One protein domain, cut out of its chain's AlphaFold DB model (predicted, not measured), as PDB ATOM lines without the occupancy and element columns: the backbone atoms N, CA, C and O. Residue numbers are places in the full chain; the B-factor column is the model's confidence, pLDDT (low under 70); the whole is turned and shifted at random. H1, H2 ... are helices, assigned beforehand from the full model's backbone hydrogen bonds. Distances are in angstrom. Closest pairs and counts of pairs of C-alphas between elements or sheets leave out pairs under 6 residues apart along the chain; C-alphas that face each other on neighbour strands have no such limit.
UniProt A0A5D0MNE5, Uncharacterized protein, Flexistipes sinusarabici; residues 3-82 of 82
ATOM      1  N   ALA A   3     -11.748   5.384  55.719       93.50
ATOM      2  CA  ALA A   3     -12.453   4.436  54.854       93.50
ATOM      3  C   ALA A   3     -12.802   5.045  53.488       93.50
ATOM      4  O   ALA A   3     -12.632   4.396  52.465       93.50
ATOM      5  N   GLU A   4     -13.259   6.300  53.466       95.62
ATOM      6  CA  GLU A   4     -13.581   7.009  52.221       95.62
ATOM      7  C   GLU A   4     -12.325   7.231  51.380       95.62
ATOM      8  O   GLU A   4     -12.325   6.872  50.212       95.62
ATOM      9  N   LYS A   5     -11.229   7.692  51.997       96.56
ATOM     10  CA  LYS A   5      -9.953   7.883  51.294       96.56
ATOM     11  C   LYS A   5      -9.427   6.579  50.696       96.56
ATOM     12  O   LYS A   5      -9.008   6.556  49.549       96.56
ATOM     13  N   LEU A   6      -9.469   5.493  51.469       97.19
ATOM     14  CA  LEU A   6      -9.040   4.176  50.997       97.19
ATOM     15  C   LEU A   6      -9.915   3.679  49.846       97.19
ATOM     16  O   LEU A   6      -9.394   3.119  48.886       97.19
ATOM     17  N   LYS A   7     -11.224   3.936  49.909       97.50
ATOM     18  CA  LYS A   7     -12.147   3.628  48.820       97.50
ATOM     19  C   LYS A   7     -11.830   4.436  47.561       97.50
ATOM     20  O   LYS A   7     -11.769   3.848  46.491       97.50
ATOM     21  N   GLU A   8     -11.619   5.745  47.681       97.31
ATOM     22  CA  GLU A   8     -11.286   6.624  46.552       97.31
ATOM     23  C   GLU A   8      -9.983   6.189  45.869       97.31
ATOM     24  O   GLU A   8      -9.959   6.019  44.650       97.31
ATOM     25  N   SER A   9      -8.929   5.929  46.653       96.62
ATOM     26  CA  SER A   9      -7.658   5.409  46.140       96.62
ATOM     27  C   SER A   9      -7.831   4.055  45.455       96.62
ATOM     28  O   SER A   9      -7.308   3.855  44.365       96.62
ATOM     29  N   LEU A  10      -8.588   3.132  46.059       97.56
ATOM     30  CA  LEU A  10      -8.824   1.812  45.476       97.56
ATOM     31  C   LEU A  10      -9.565   1.906  44.140       97.56
ATOM     32  O   LEU A  10      -9.151   1.262  43.181       97.56
ATOM     33  N   GLN A  11     -10.625   2.716  44.068       97.12
ATOM     34  CA  GLN A  11     -11.379   2.918  42.831       97.12
ATOM     35  C   GLN A  11     -10.477   3.484  41.736       97.12
ATOM     36  O   GLN A  11     -10.394   2.904  40.659       97.12
ATOM     37  N   TYR A  12      -9.721   4.544  42.037       95.69
ATOM     38  CA  TYR A  12      -8.784   5.120  41.077       95.69
ATOM     39  C   TYR A  12      -7.793   4.081  40.537       95.69
ATOM     40  O   TYR A  12      -7.621   3.976  39.322       95.69
ATOM     41  N   SER A  13      -7.175   3.286  41.411       94.75
ATOM     42  CA  SER A  13      -6.171   2.305  40.994       94.75
ATOM     43  C   SER A  13      -6.775   1.138  40.211       94.75
ATOM     44  O   SER A  13      -6.158   0.667  39.258       94.75
ATOM     45  N   GLN A  14      -7.989   0.694  40.550       94.88
ATOM     46  CA  GLN A  14      -8.706  -0.314  39.760       94.88
ATOM     47  C   GLN A  14      -9.075   0.200  38.364       94.88
ATOM     48  O   GLN A  14      -8.934  -0.542  37.396       94.88
ATOM     49  N   ASP A  15      -9.510   1.456  38.249       95.44
ATOM     50  CA  ASP A  15      -9.914   2.052  36.972       95.44
ATOM     51  C   ASP A  15      -8.719   2.427  36.069       95.44
ATOM     52  O   ASP A  15      -8.865   2.438  34.847       95.44
ATOM     53  N   ASN A  16      -7.549   2.754  36.641       93.69
ATOM     54  CA  ASN A  16      -6.449   3.385  35.889       93.69
ATOM     55  C   ASN A  16      -5.115   2.624  35.890       93.69
ATOM     56  O   ASN A  16      -4.279   2.916  35.040       93.69
ATOM     57  N   LEU A  17      -4.875   1.714  36.840       90.94
ATOM     58  CA  LEU A  17      -3.531   1.177  37.112       90.94
ATOM     59  C   LEU A  17      -3.463  -0.356  37.073       90.94
ATOM     60  O   LEU A  17      -2.504  -0.924  37.584       90.94
ATOM     61  N   ASP A  18      -4.467  -1.032  36.506       91.75
ATOM     62  CA  ASP A  18      -4.558  -2.503  36.473       91.75
ATOM     63  C   ASP A  18      -4.428  -3.137  37.876       91.75
ATOM     64  O   ASP A  18      -3.809  -4.189  38.071       91.75
ATOM     65  N   PHE A  19      -5.006  -2.480  38.889       94.94
ATOM     66  CA  PHE A  19      -4.898  -2.932  40.272       94.94
ATOM     67  C   PHE A  19      -5.519  -4.327  40.466       94.94
ATOM     68  O   PHE A  19      -6.674  -4.555  40.096       94.94
ATOM     69  N   PRO A  20      -4.805  -5.274  41.098       94.81
ATOM     70  CA  PRO A  20      -5.219  -6.668  41.104       94.81
ATOM     71  C   PRO A  20      -6.418  -6.935  42.025       94.81
ATOM     72  O   PRO A  20      -6.402  -6.625  43.221       94.81
ATOM     73  N   ASP A  21      -7.419  -7.651  41.499       94.75
ATOM     74  CA  ASP A  21      -8.663  -7.998  42.204       94.75
ATOM     75  C   ASP A  21      -8.451  -8.689  43.556       94.75
ATOM     76  O   ASP A  21      -9.234  -8.511  44.488       94.75
ATOM     77  N   PHE A  22      -7.410  -9.519  43.677       94.69
ATOM     78  CA  PHE A  22      -7.154 -10.240  44.922       94.69
ATOM     79  C   PHE A  22      -6.710  -9.304  46.055       94.69
ATOM     80  O   PHE A  22      -7.023  -9.588  47.205       94.69
ATOM     81  N   LEU A  23      -6.022  -8.192  45.754       96.88
ATOM     82  CA  LEU A  23      -5.706  -7.166  46.753       96.88
ATOM     83  C   LEU A  23      -6.935  -6.305  47.044       96.88
ATOM     84  O   LEU A  23      -7.192  -5.988  48.203       96.88
ATOM     85  N   ALA A  24      -7.722  -5.978  46.014       97.38
ATOM     86  CA  ALA A  24      -8.931  -5.174  46.166       97.38
ATOM     87  C   ALA A  24      -9.923  -5.813  47.150       97.38
ATOM     88  O   ALA A  24     -10.384  -5.146  48.074       97.38
ATOM     89  N   ARG A  25     -10.170  -7.127  47.034       97.00
ATOM     90  CA  ARG A  25     -11.061  -7.859  47.955       97.00
ATOM     91  C   ARG A  25     -10.613  -7.781  49.413       97.00
ATOM     92  O   ARG A  25     -11.443  -7.599  50.298       97.00
ATOM     93  N   GLU A  26      -9.313  -7.900  49.674       97.25
ATOM     94  CA  GLU A  26      -8.776  -7.806  51.036       97.25
ATOM     95  C   GLU A  26      -8.927  -6.383  51.596       97.25
ATOM     96  O   GLU A  26      -9.293  -6.199  52.757       97.25
ATOM     97  N   ILE A  27      -8.726  -5.361  50.758       97.19
ATOM     98  CA  ILE A  27      -8.953  -3.956  51.126       97.19
ATOM     99  C   ILE A  27     -10.438  -3.709  51.430       97.19
ATOM    100  O   ILE A  27     -10.766  -3.041  52.412       97.19
ATOM    101  N   GLU A  28     -11.356  -4.290  50.655       96.62
ATOM    102  CA  GLU A  28     -12.795  -4.220  50.933       96.62
ATOM    103  C   GLU A  28     -13.181  -4.860  52.271       96.62
ATOM    104  O   GLU A  28     -14.070  -4.346  52.953       96.62
ATOM    105  N   ILE A  29     -12.528  -5.959  52.662       95.81
ATOM    106  CA  ILE A  29     -12.721  -6.584  53.979       95.81
ATOM    107  C   ILE A  29     -12.278  -5.617  55.082       95.81
ATOM    108  O   ILE A  29     -13.040  -5.370  56.016       95.81
ATOM    109  N   ILE A  30     -11.096  -5.009  54.943       96.12
ATOM    110  CA  ILE A  30     -10.570  -4.029  55.907       96.12
ATOM    111  C   ILE A  30     -11.532  -2.839  56.066       96.12
ATOM    112  O   ILE A  30     -11.856  -2.454  57.190       96.12
ATOM    113  N   MET A  31     -12.036  -2.280  54.960       95.94
ATOM    114  CA  MET A  31     -12.953  -1.130  54.985       95.94
ATOM    115  C   MET A  31     -14.294  -1.429  55.669       95.94
ATOM    116  O   MET A  31     -14.927  -0.513  56.198       95.94
ATOM    117  N   LYS A  32     -14.737  -2.692  55.657       95.31
ATOM    118  CA  LYS A  32     -15.988  -3.133  56.293       95.31
ATOM    119  C   LYS A  32     -15.854  -3.375  57.795       95.31
ATOM    120  O   LYS A  32     -16.881  -3.547  58.444       95.31
ATOM    121  N   GLU A  33     -14.641  -3.326  58.346       95.31
ATOM    122  CA  GLU A  33     -14.348  -3.598  59.754       95.31
ATOM    123  C   GLU A  33     -13.923  -2.314  60.503       95.31
ATOM    124  O   GLU A  33     -12.732  -1.982  60.573       95.31
ATOM    125  N   PRO A  34     -14.858  -1.584  61.151       92.81
ATOM    126  CA  PRO A  34     -14.563  -0.312  61.818       92.81
ATOM    127  C   PRO A  34     -13.495  -0.423  62.908       92.81
ATOM    128  O   PRO A  34     -12.710   0.502  63.112       92.81
ATOM    129  N   LYS A  35     -13.435  -1.570  63.600       93.75
ATOM    130  CA  LYS A  35     -12.435  -1.822  64.645       93.75
ATOM    131  C   LYS A  35     -11.015  -1.843  64.084       93.75
ATOM    132  O   LYS A  35     -10.118  -1.306  64.730       93.75
ATOM    133  N   LEU A  36     -10.811  -2.425  62.898       94.19
ATOM    134  CA  LEU A  36      -9.511  -2.421  62.225       94.19
ATOM    135  C   LEU A  36      -9.155  -1.009  61.767       94.19
ATOM    136  O   LEU A  36      -8.057  -0.533  62.052       94.19
ATOM    137  N   MET A  37     -10.116  -0.312  61.157       92.81
ATOM    138  CA  MET A  37      -9.961   1.077  60.714       92.81
ATOM    139  C   MET A  37      -9.571   2.027  61.857       92.81
ATOM    140  O   MET A  37      -8.819   2.977  61.644       92.81
ATOM    141  N   GLU A  38     -10.060   1.778  63.075       93.31
ATOM    142  CA  GLU A  38      -9.720   2.575  64.254       93.31
ATOM    143  C   GLU A  38      -8.421   2.127  64.939       93.31
ATOM    144  O   GLU A  38      -7.636   2.974  65.364       93.31
ATOM    145  N   SER A  39      -8.175   0.818  65.033       94.25
ATOM    146  CA  SER A  39      -7.040   0.263  65.790       94.25
ATOM    147  C   SER A  39      -5.731   0.239  64.998       94.25
ATOM    148  O   SER A  39      -4.661   0.140  65.592       94.25
ATOM    149  N   LYS A  40      -5.793   0.305  63.662       96.19
ATOM    150  CA  LYS A  40      -4.636   0.182  62.758       96.19
ATOM    151  C   LYS A  40      -4.421   1.438  61.900       96.19
ATOM    152  O   LYS A  40      -3.895   1.332  60.797       96.19
ATOM    153  N   LYS A  41      -4.822   2.621  62.385       95.50
ATOM    154  CA  LYS A  41      -4.840   3.888  61.617       95.50
ATOM    155  C   LYS A  41      -3.566   4.152  60.810       95.50
ATOM    156  O   LYS A  41      -3.676   4.371  59.613       95.50
ATOM    157  N   GLU A  42      -2.387   4.036  61.415       96.12
ATOM    158  CA  GLU A  42      -1.106   4.299  60.731       96.12
ATOM    159  C   GLU A  42      -0.847   3.338  59.555       96.12
ATOM    160  O   GLU A  42      -0.348   3.734  58.499       96.12
ATOM    161  N   LEU A  43      -1.233   2.066  59.706       97.31
ATOM    162  CA  LEU A  43      -1.134   1.076  58.630       97.31
ATOM    163  C   LEU A  43      -2.175   1.331  57.540       97.31
ATOM    164  O   LEU A  43      -1.881   1.125  56.368       97.31
ATOM    165  N   ILE A  44      -3.367   1.805  57.906       97.75
ATOM    166  CA  ILE A  44      -4.395   2.211  56.943       97.75
ATOM    167  C   ILE A  44      -3.939   3.435  56.146       97.75
ATOM    168  O   ILE A  44      -4.112   3.466  54.934       97.75
ATOM    169  N   GLU A  45      -3.320   4.423  56.789       97.31
ATOM    170  CA  GLU A  45      -2.746   5.586  56.102       97.31
ATOM    171  C   GLU A  45      -1.623   5.177  55.144       97.31
ATOM    172  O   GLU A  45      -1.597   5.629  53.998       97.31
ATOM    173  N   SER A  46      -0.764   4.250  55.572       97.25
ATOM    174  CA  SER A  46       0.267   3.662  54.708       97.25
ATOM    175  C   SER A  46      -0.346   2.913  53.524       97.25
ATOM    176  O   SER A  46       0.114   3.063  52.396       97.25
ATOM    177  N   LEU A  47      -1.416   2.148  53.756       97.75
ATOM    178  CA  LEU A  47      -2.135   1.423  52.712       97.75
ATOM    179  C   LEU A  47      -2.779   2.377  51.695       97.75
ATOM    180  O   LEU A  47      -2.703   2.120  50.502       97.75
ATOM    181  N   ILE A  48      -3.364   3.493  52.142       97.88
ATOM    182  CA  ILE A  48      -3.926   4.526  51.253       97.88
ATOM    183  C   ILE A  48      -2.841   5.090  50.331       97.88
ATOM    184  O   ILE A  48      -3.054   5.186  49.120       97.88
ATOM    185  N   PHE A  49      -1.681   5.447  50.892       96.06
ATOM    186  CA  PHE A  49      -0.547   5.940  50.108       96.06
ATOM    187  C   PHE A  49      -0.107   4.901  49.072       96.06
ATOM    188  O   PHE A  49      -0.078   5.190  47.883       96.06
ATOM    189  N   GLN A  50       0.123   3.671  49.523       96.19
ATOM    190  CA  GLN A  50       0.567   2.554  48.695       96.19
ATOM    191  C   GLN A  50      -0.392   2.214  47.546       96.19
ATOM    192  O   GLN A  50       0.045   1.939  46.436       96.19
ATOM    193  N   VAL A  51      -1.705   2.236  47.796       96.62
ATOM    194  CA  VAL A  51      -2.709   1.998  46.748       96.62
ATOM    195  C   VAL A  51      -2.708   3.139  45.731       96.62
ATOM    196  O   VAL A  51      -2.843   2.877  44.541       96.62
ATOM    197  N   SER A  52      -2.525   4.383  46.180       94.56
ATOM    198  CA  SER A  52      -2.492   5.563  45.299       94.56
ATOM    199  C   SER A  52      -1.213   5.651  44.455       94.56
ATOM    200  O   SER A  52      -1.237   6.234  43.377       94.56
ATOM    201  N   ASP A  53      -0.116   5.084  44.956       94.19
ATOM    202  CA  ASP A  53       1.217   5.031  44.337       94.19
ATOM    203  C   ASP A  53       1.478   3.692  43.612       94.19
ATOM    204  O   ASP A  53       2.612   3.338  43.290       94.19
ATOM    205  N   TYR A  54       0.429   2.895  43.403       94.31
ATOM    206  CA  TYR A  54       0.557   1.571  42.811       94.31
ATOM    207  C   TYR A  54       1.096   1.640  41.378       94.31
ATOM    208  O   TYR A  54       0.545   2.343  40.535       94.31
ATOM    209  N   ASP A  55       2.116   0.837  41.079       89.12
ATOM    210  CA  ASP A  55       2.592   0.630  39.713       89.12
ATOM    211  C   ASP A  55       2.763  -0.880  39.449       89.12
ATOM    212  O   ASP A  55       3.517  -1.557  40.163       89.12
ATOM    213  N   PRO A  56       2.084  -1.451  38.432       84.75
ATOM    214  CA  PRO A  56       2.179  -2.877  38.115       84.75
ATOM    215  C   PRO A  56       3.584  -3.310  37.658       84.75
ATOM    216  O   PRO A  56       3.909  -4.497  37.715       84.75
ATOM    217  N   TYR A  57       4.430  -2.365  37.247       82.56
ATOM    218  CA  TYR A  57       5.809  -2.560  36.804       82.56
ATOM    219  C   TYR A  57       6.843  -2.014  37.799       82.56
ATOM    220  O   TYR A  57       8.027  -1.959  37.458       82.56
ATOM    221  N   ALA A  58       6.447  -1.687  39.038       82.69
ATOM    222  CA  ALA A  58       7.341  -1.181  40.090       82.69
ATOM    223  C   ALA A  58       8.596  -2.048  40.327       82.69
ATOM    224  O   ALA A  58       9.612  -1.566  40.826       82.69
ATOM    225  N   GLU A  59       8.540  -3.336  39.977       78.12
ATOM    226  CA  GLU A  59       9.631  -4.305  40.165       78.12
ATOM    227  C   GLU A  59      10.384  -4.641  38.870       78.12
ATOM    228  O   GLU A  59      11.329  -5.429  38.889       78.12
ATOM    229  N   ALA A  60      10.006  -4.041  37.738       76.06
ATOM    230  CA  ALA A  60      10.661  -4.265  36.449       76.06
ATOM    231  C   ALA A  60      11.964  -3.451  36.278       76.06
ATOM    232  O   ALA A  60      12.718  -3.691  35.333       76.06
ATOM    233  N   GLY A  61      12.236  -2.492  37.173       63.69
ATOM    234  CA  GLY A  61      13.397  -1.597  37.138       63.69
ATOM    235  C   GLY A  61      14.452  -1.866  38.220       63.69
ATOM    236  O   GLY A  61      14.229  -2.591  39.182       63.69
ATOM    237  N   CYS A  62      15.629  -1.247  38.069       69.00
ATOM    238  CA  CYS A  62      16.707  -1.268  39.073       69.00
ATOM    239  C   CYS A  62      16.414  -0.343  40.276       69.00
ATOM    240  O   CYS A  62      16.940  -0.552  41.367       69.00
ATOM    241  N   CYS A  63      15.564   0.668  40.077       63.75
ATOM    242  CA  CYS A  63      15.138   1.614  41.103       63.75
ATOM    243  C   CYS A  63      13.663   1.369  41.434       63.75
ATOM    244  O   CYS A  63      12.838   1.237  40.529       63.75
ATOM    245  N   LYS A  64      13.349   1.265  42.730       66.88
ATOM    246  CA  LYS A  64      11.988   1.052  43.226       66.88
ATOM    247  C   LYS A  64      11.360   2.415  43.522       66.88
ATOM    248  O   LYS A  64      11.425   2.890  44.651       66.88
ATOM    249  N   ASP A  65      10.844   3.055  42.479       75.81
ATOM    250  CA  ASP A  65      10.262   4.406  42.545       75.81
ATOM    251  C   ASP A  65       8.744   4.409  42.790       75.81
ATOM    252  O   ASP A  65       8.162   5.475  42.955       75.81
ATOM    253  N   ALA A  66       8.116   3.232  42.833       84.06
ATOM    254  CA  ALA A  66       6.680   3.073  43.029       84.06
ATOM    255  C   ALA A  66       6.355   1.850  43.898       84.06
ATOM    256  O   ALA A  66       7.206   0.986  44.160       84.06
ATOM    257  N   THR A  67       5.104   1.767  44.339       89.69
ATOM    258  CA  THR A  67       4.632   0.696  45.215       89.69
ATOM    259  C   THR A  67       4.288  -0.571  44.427       89.69
ATOM    260  O   THR A  67       3.436  -0.550  43.537       89.69
ATOM    261  N   SER A  68       4.885  -1.711  44.807       91.44
ATOM    262  CA  SER A  68       4.606  -3.004  44.170       91.44
ATOM    263  C   SER A  68       3.424  -3.754  44.810       91.44
ATOM    264  O   SER A  68       3.070  -3.506  45.971       91.44
ATOM    265  N   PRO A  69       2.824  -4.741  44.109       91.81
ATOM    266  CA  PRO A  69       1.784  -5.595  44.688       91.81
ATOM    267  C   PRO A  69       2.230  -6.293  45.983       91.81
ATOM    268  O   PRO A  69       1.422  -6.520  46.889       91.81
ATOM    269  N   GLU A  70       3.515  -6.643  46.087       91.62
ATOM    270  CA  GLU A  70       4.074  -7.306  47.265       91.62
ATOM    271  C   GLU A  70       4.142  -6.382  48.487       91.62
ATOM    272  O   GLU A  70       3.911  -6.840  49.611       91.62
ATOM    273  N   ASP A  71       4.421  -5.090  48.293       93.69
ATOM    274  CA  ASP A  71       4.446  -4.109  49.383       93.69
ATOM    275  C   ASP A  71       3.046  -3.908  49.968       93.69
ATOM    276  O   ASP A  71       2.857  -4.005  51.185       93.69
ATOM    277  N   ILE A  72       2.046  -3.751  49.096       96.00
ATOM    278  CA  ILE A  72       0.632  -3.633  49.481       96.00
ATOM    279  C   ILE A  72       0.187  -4.877  50.247       96.00
ATOM    280  O   ILE A  72      -0.412  -4.792  51.324       96.00
ATOM    281  N   LYS A  73       0.536  -6.060  49.732       95.94
ATOM    282  CA  LYS A  73       0.215  -7.335  50.376       95.94
ATOM    283  C   LYS A  73       0.817  -7.433  51.779       95.94
ATOM    284  O   LYS A  73       0.151  -7.936  52.687       95.94
ATOM    285  N   LYS A  74       2.052  -6.971  51.998       95.94
ATOM    286  CA  LYS A  74       2.688  -6.972  53.332       95.94
ATOM    287  C   LYS A  74       1.939  -6.077  54.320       95.94
ATOM    288  O   LYS A  74       1.742  -6.484  55.472       95.94
ATOM    289  N   THR A  75       1.491  -4.905  53.877       97.31
ATOM    290  CA  THR A  75       0.694  -3.988  54.703       97.31
ATOM    291  C   THR A  75      -0.656  -4.604  55.062       97.31
ATOM    292  O   THR A  75      -0.987  -4.677  56.244       97.31
ATOM    293  N   ILE A  76      -1.381  -5.155  54.081       97.25
ATOM    294  CA  ILE A  76      -2.661  -5.858  54.295       97.25
ATOM    295  C   ILE A  76      -2.508  -6.983  55.325       97.25
ATOM    296  O   ILE A  76      -3.269  -7.050  56.290       97.25
ATOM    297  N   ASN A  77      -1.480  -7.827  55.188       96.38
ATOM    298  CA  ASN A  77      -1.233  -8.913  56.142       96.38
ATOM    299  C   ASN A  77      -0.976  -8.403  57.570       96.38
ATOM    300  O   ASN A  77      -1.344  -9.066  58.537       96.38
ATOM    301  N   SER A  78      -0.356  -7.230  57.711       96.44
ATOM    302  CA  SER A  78      -0.081  -6.620  59.017       96.44
ATOM    303  C   SER A  78      -1.315  -5.968  59.651       96.44
ATOM    304  O   SER A  78      -1.316  -5.709  60.852       96.44
ATOM    305  N   ILE A  79      -2.357  -5.706  58.859       95.94
ATOM    306  CA  ILE A  79      -3.654  -5.214  59.336       95.94
ATOM    307  C   ILE A  79      -4.552  -6.387  59.743       95.94
ATOM    308  O   ILE A  79      -5.188  -6.322  60.792       95.94
ATOM    309  N   LEU A  80      -4.610  -7.436  58.917       93.81
ATOM    310  CA  LEU A  80      -5.566  -8.537  59.075       93.81
ATOM    311  C   LEU A  80      -5.099  -9.646  60.025       93.81
ATOM    312  O   LEU A  80      -5.932 -10.258  60.691       93.81
ATOM    313  N   TYR A  81      -3.795  -9.929  60.085       89.69
ATOM    314  CA  TYR A  81      -3.283 -11.143  60.741       89.69
ATOM    315  C   TYR A  81      -2.212 -10.890  61.807       89.69
ATOM    316  O   TYR A  81      -1.701 -11.845  62.395       89.69
ATOM    317  N   LYS A  82      -1.852  -9.628  62.057       76.31
ATOM    318  CA  LYS A  82      -0.917  -9.210  63.111       76.31
ATOM    319  C   LYS A  82      -1.556  -8.138  63.979       76.31
ATOM    320  O   LYS A  82      -1.226  -8.060  65.177       76.31
TER     321      LYS A  82
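AT A GLANCE: This is residues 3 to 82 of the 82 residues of an uncharacterized protein of Flexistipes sinusarabici (UniProt A0A5D0MNE5). Four helices, H1, H2, H4 and H5, stand side by side as an up-and-down bundle made of two helical hairpins, with the short H3 lying across one end. From the opposite end of the bundle the long link of residues 53 to 68 loops outward and makes much of the length. The printed part has 80 residues with five named helices, H1 to H5 in that order, and no named strand; the class is all helix. The whole is compact, with a radius of gyration of the C-alphas of 12.1 A, and only just elongated, its C-alphas spanning 38 by 25 by 18 A.

IN THESE COORDINATES: H1, residues 3 to 16, is the longest helix by residues and measures 19.9 A from C-alpha 3 at (-12.453, 4.436, 54.854) to C-alpha 16 at (-6.449, 3.385, 35.889). H2, residues 21 to 31, measures 15.1 A. H3, residues 34 to 39, measures 8.5 A. H4, residues 41 to 52, begins at C-alpha 41 at (-4.840, 3.888, 61.617) and measures 16.6 A. H5, residues 69 to 80, measures 16.4 A and ends at C-alpha 80 at (-5.566, -8.537, 59.075).

HOW THE PARTS SIT: H1, H2, H4 and H5 form the up-and-down bundle, each running against the one before it in the chain. H1 and H2 are a helical hairpin and touch at a shallow tilt of 13 degrees; their closest C-alphas, those of Ala 3 and Met 31, are 5.6 A apart. H1 touches H4, the same way at a shallow tilt of 19 degrees, with the closest C-alphas, of Leu 6 and Ile 48, at 5.1 A. H4 and H5 are the other helical hairpin and touch at a shallow tilt of 24 degrees, with the closest C-alphas, of Gln 50 and Ile 72, at 6.2 A. H2, the hub, touches H5, the same way at a shallow tilt of 30 degrees; the closest C-alphas, of Leu 23 and Lys 73, are 6.9 A apart. H2 and H4 are near each other, with 8 pairs of C-alphas within 10 A, and H1 and H5 are apart. H2 and H3 only just touch, only at the corner, with 3 pairs of C-alphas within 8 A; the closest, of Ile 30 and Leu 36, are 6.6 A apart. H3 is close to but not clearly touching H5, and about perpendicular to it at 86 degrees, with the closest C-alphas, of Leu 36 and Ile 79, at 7.1 A. In H1, H3, H4 and H5 every O i to N i+4 pair is within hydrogen-bond range, and in H2 6 of 7 are.

THE WHOLE: The two C-alphas farthest apart, those of Lys 35 and Cys 62, are 38.8 A apart. The printed part has no cut and ends at residue 82, the chain's last residue. The link from H4 to H5, 16 residues, is long, and the links H1 to H2, H2 to H3 and H3 to H4 are tight. The mean pLDDT of the printed part is 92.2, and residues 61 to 64, in the long link, are under 70.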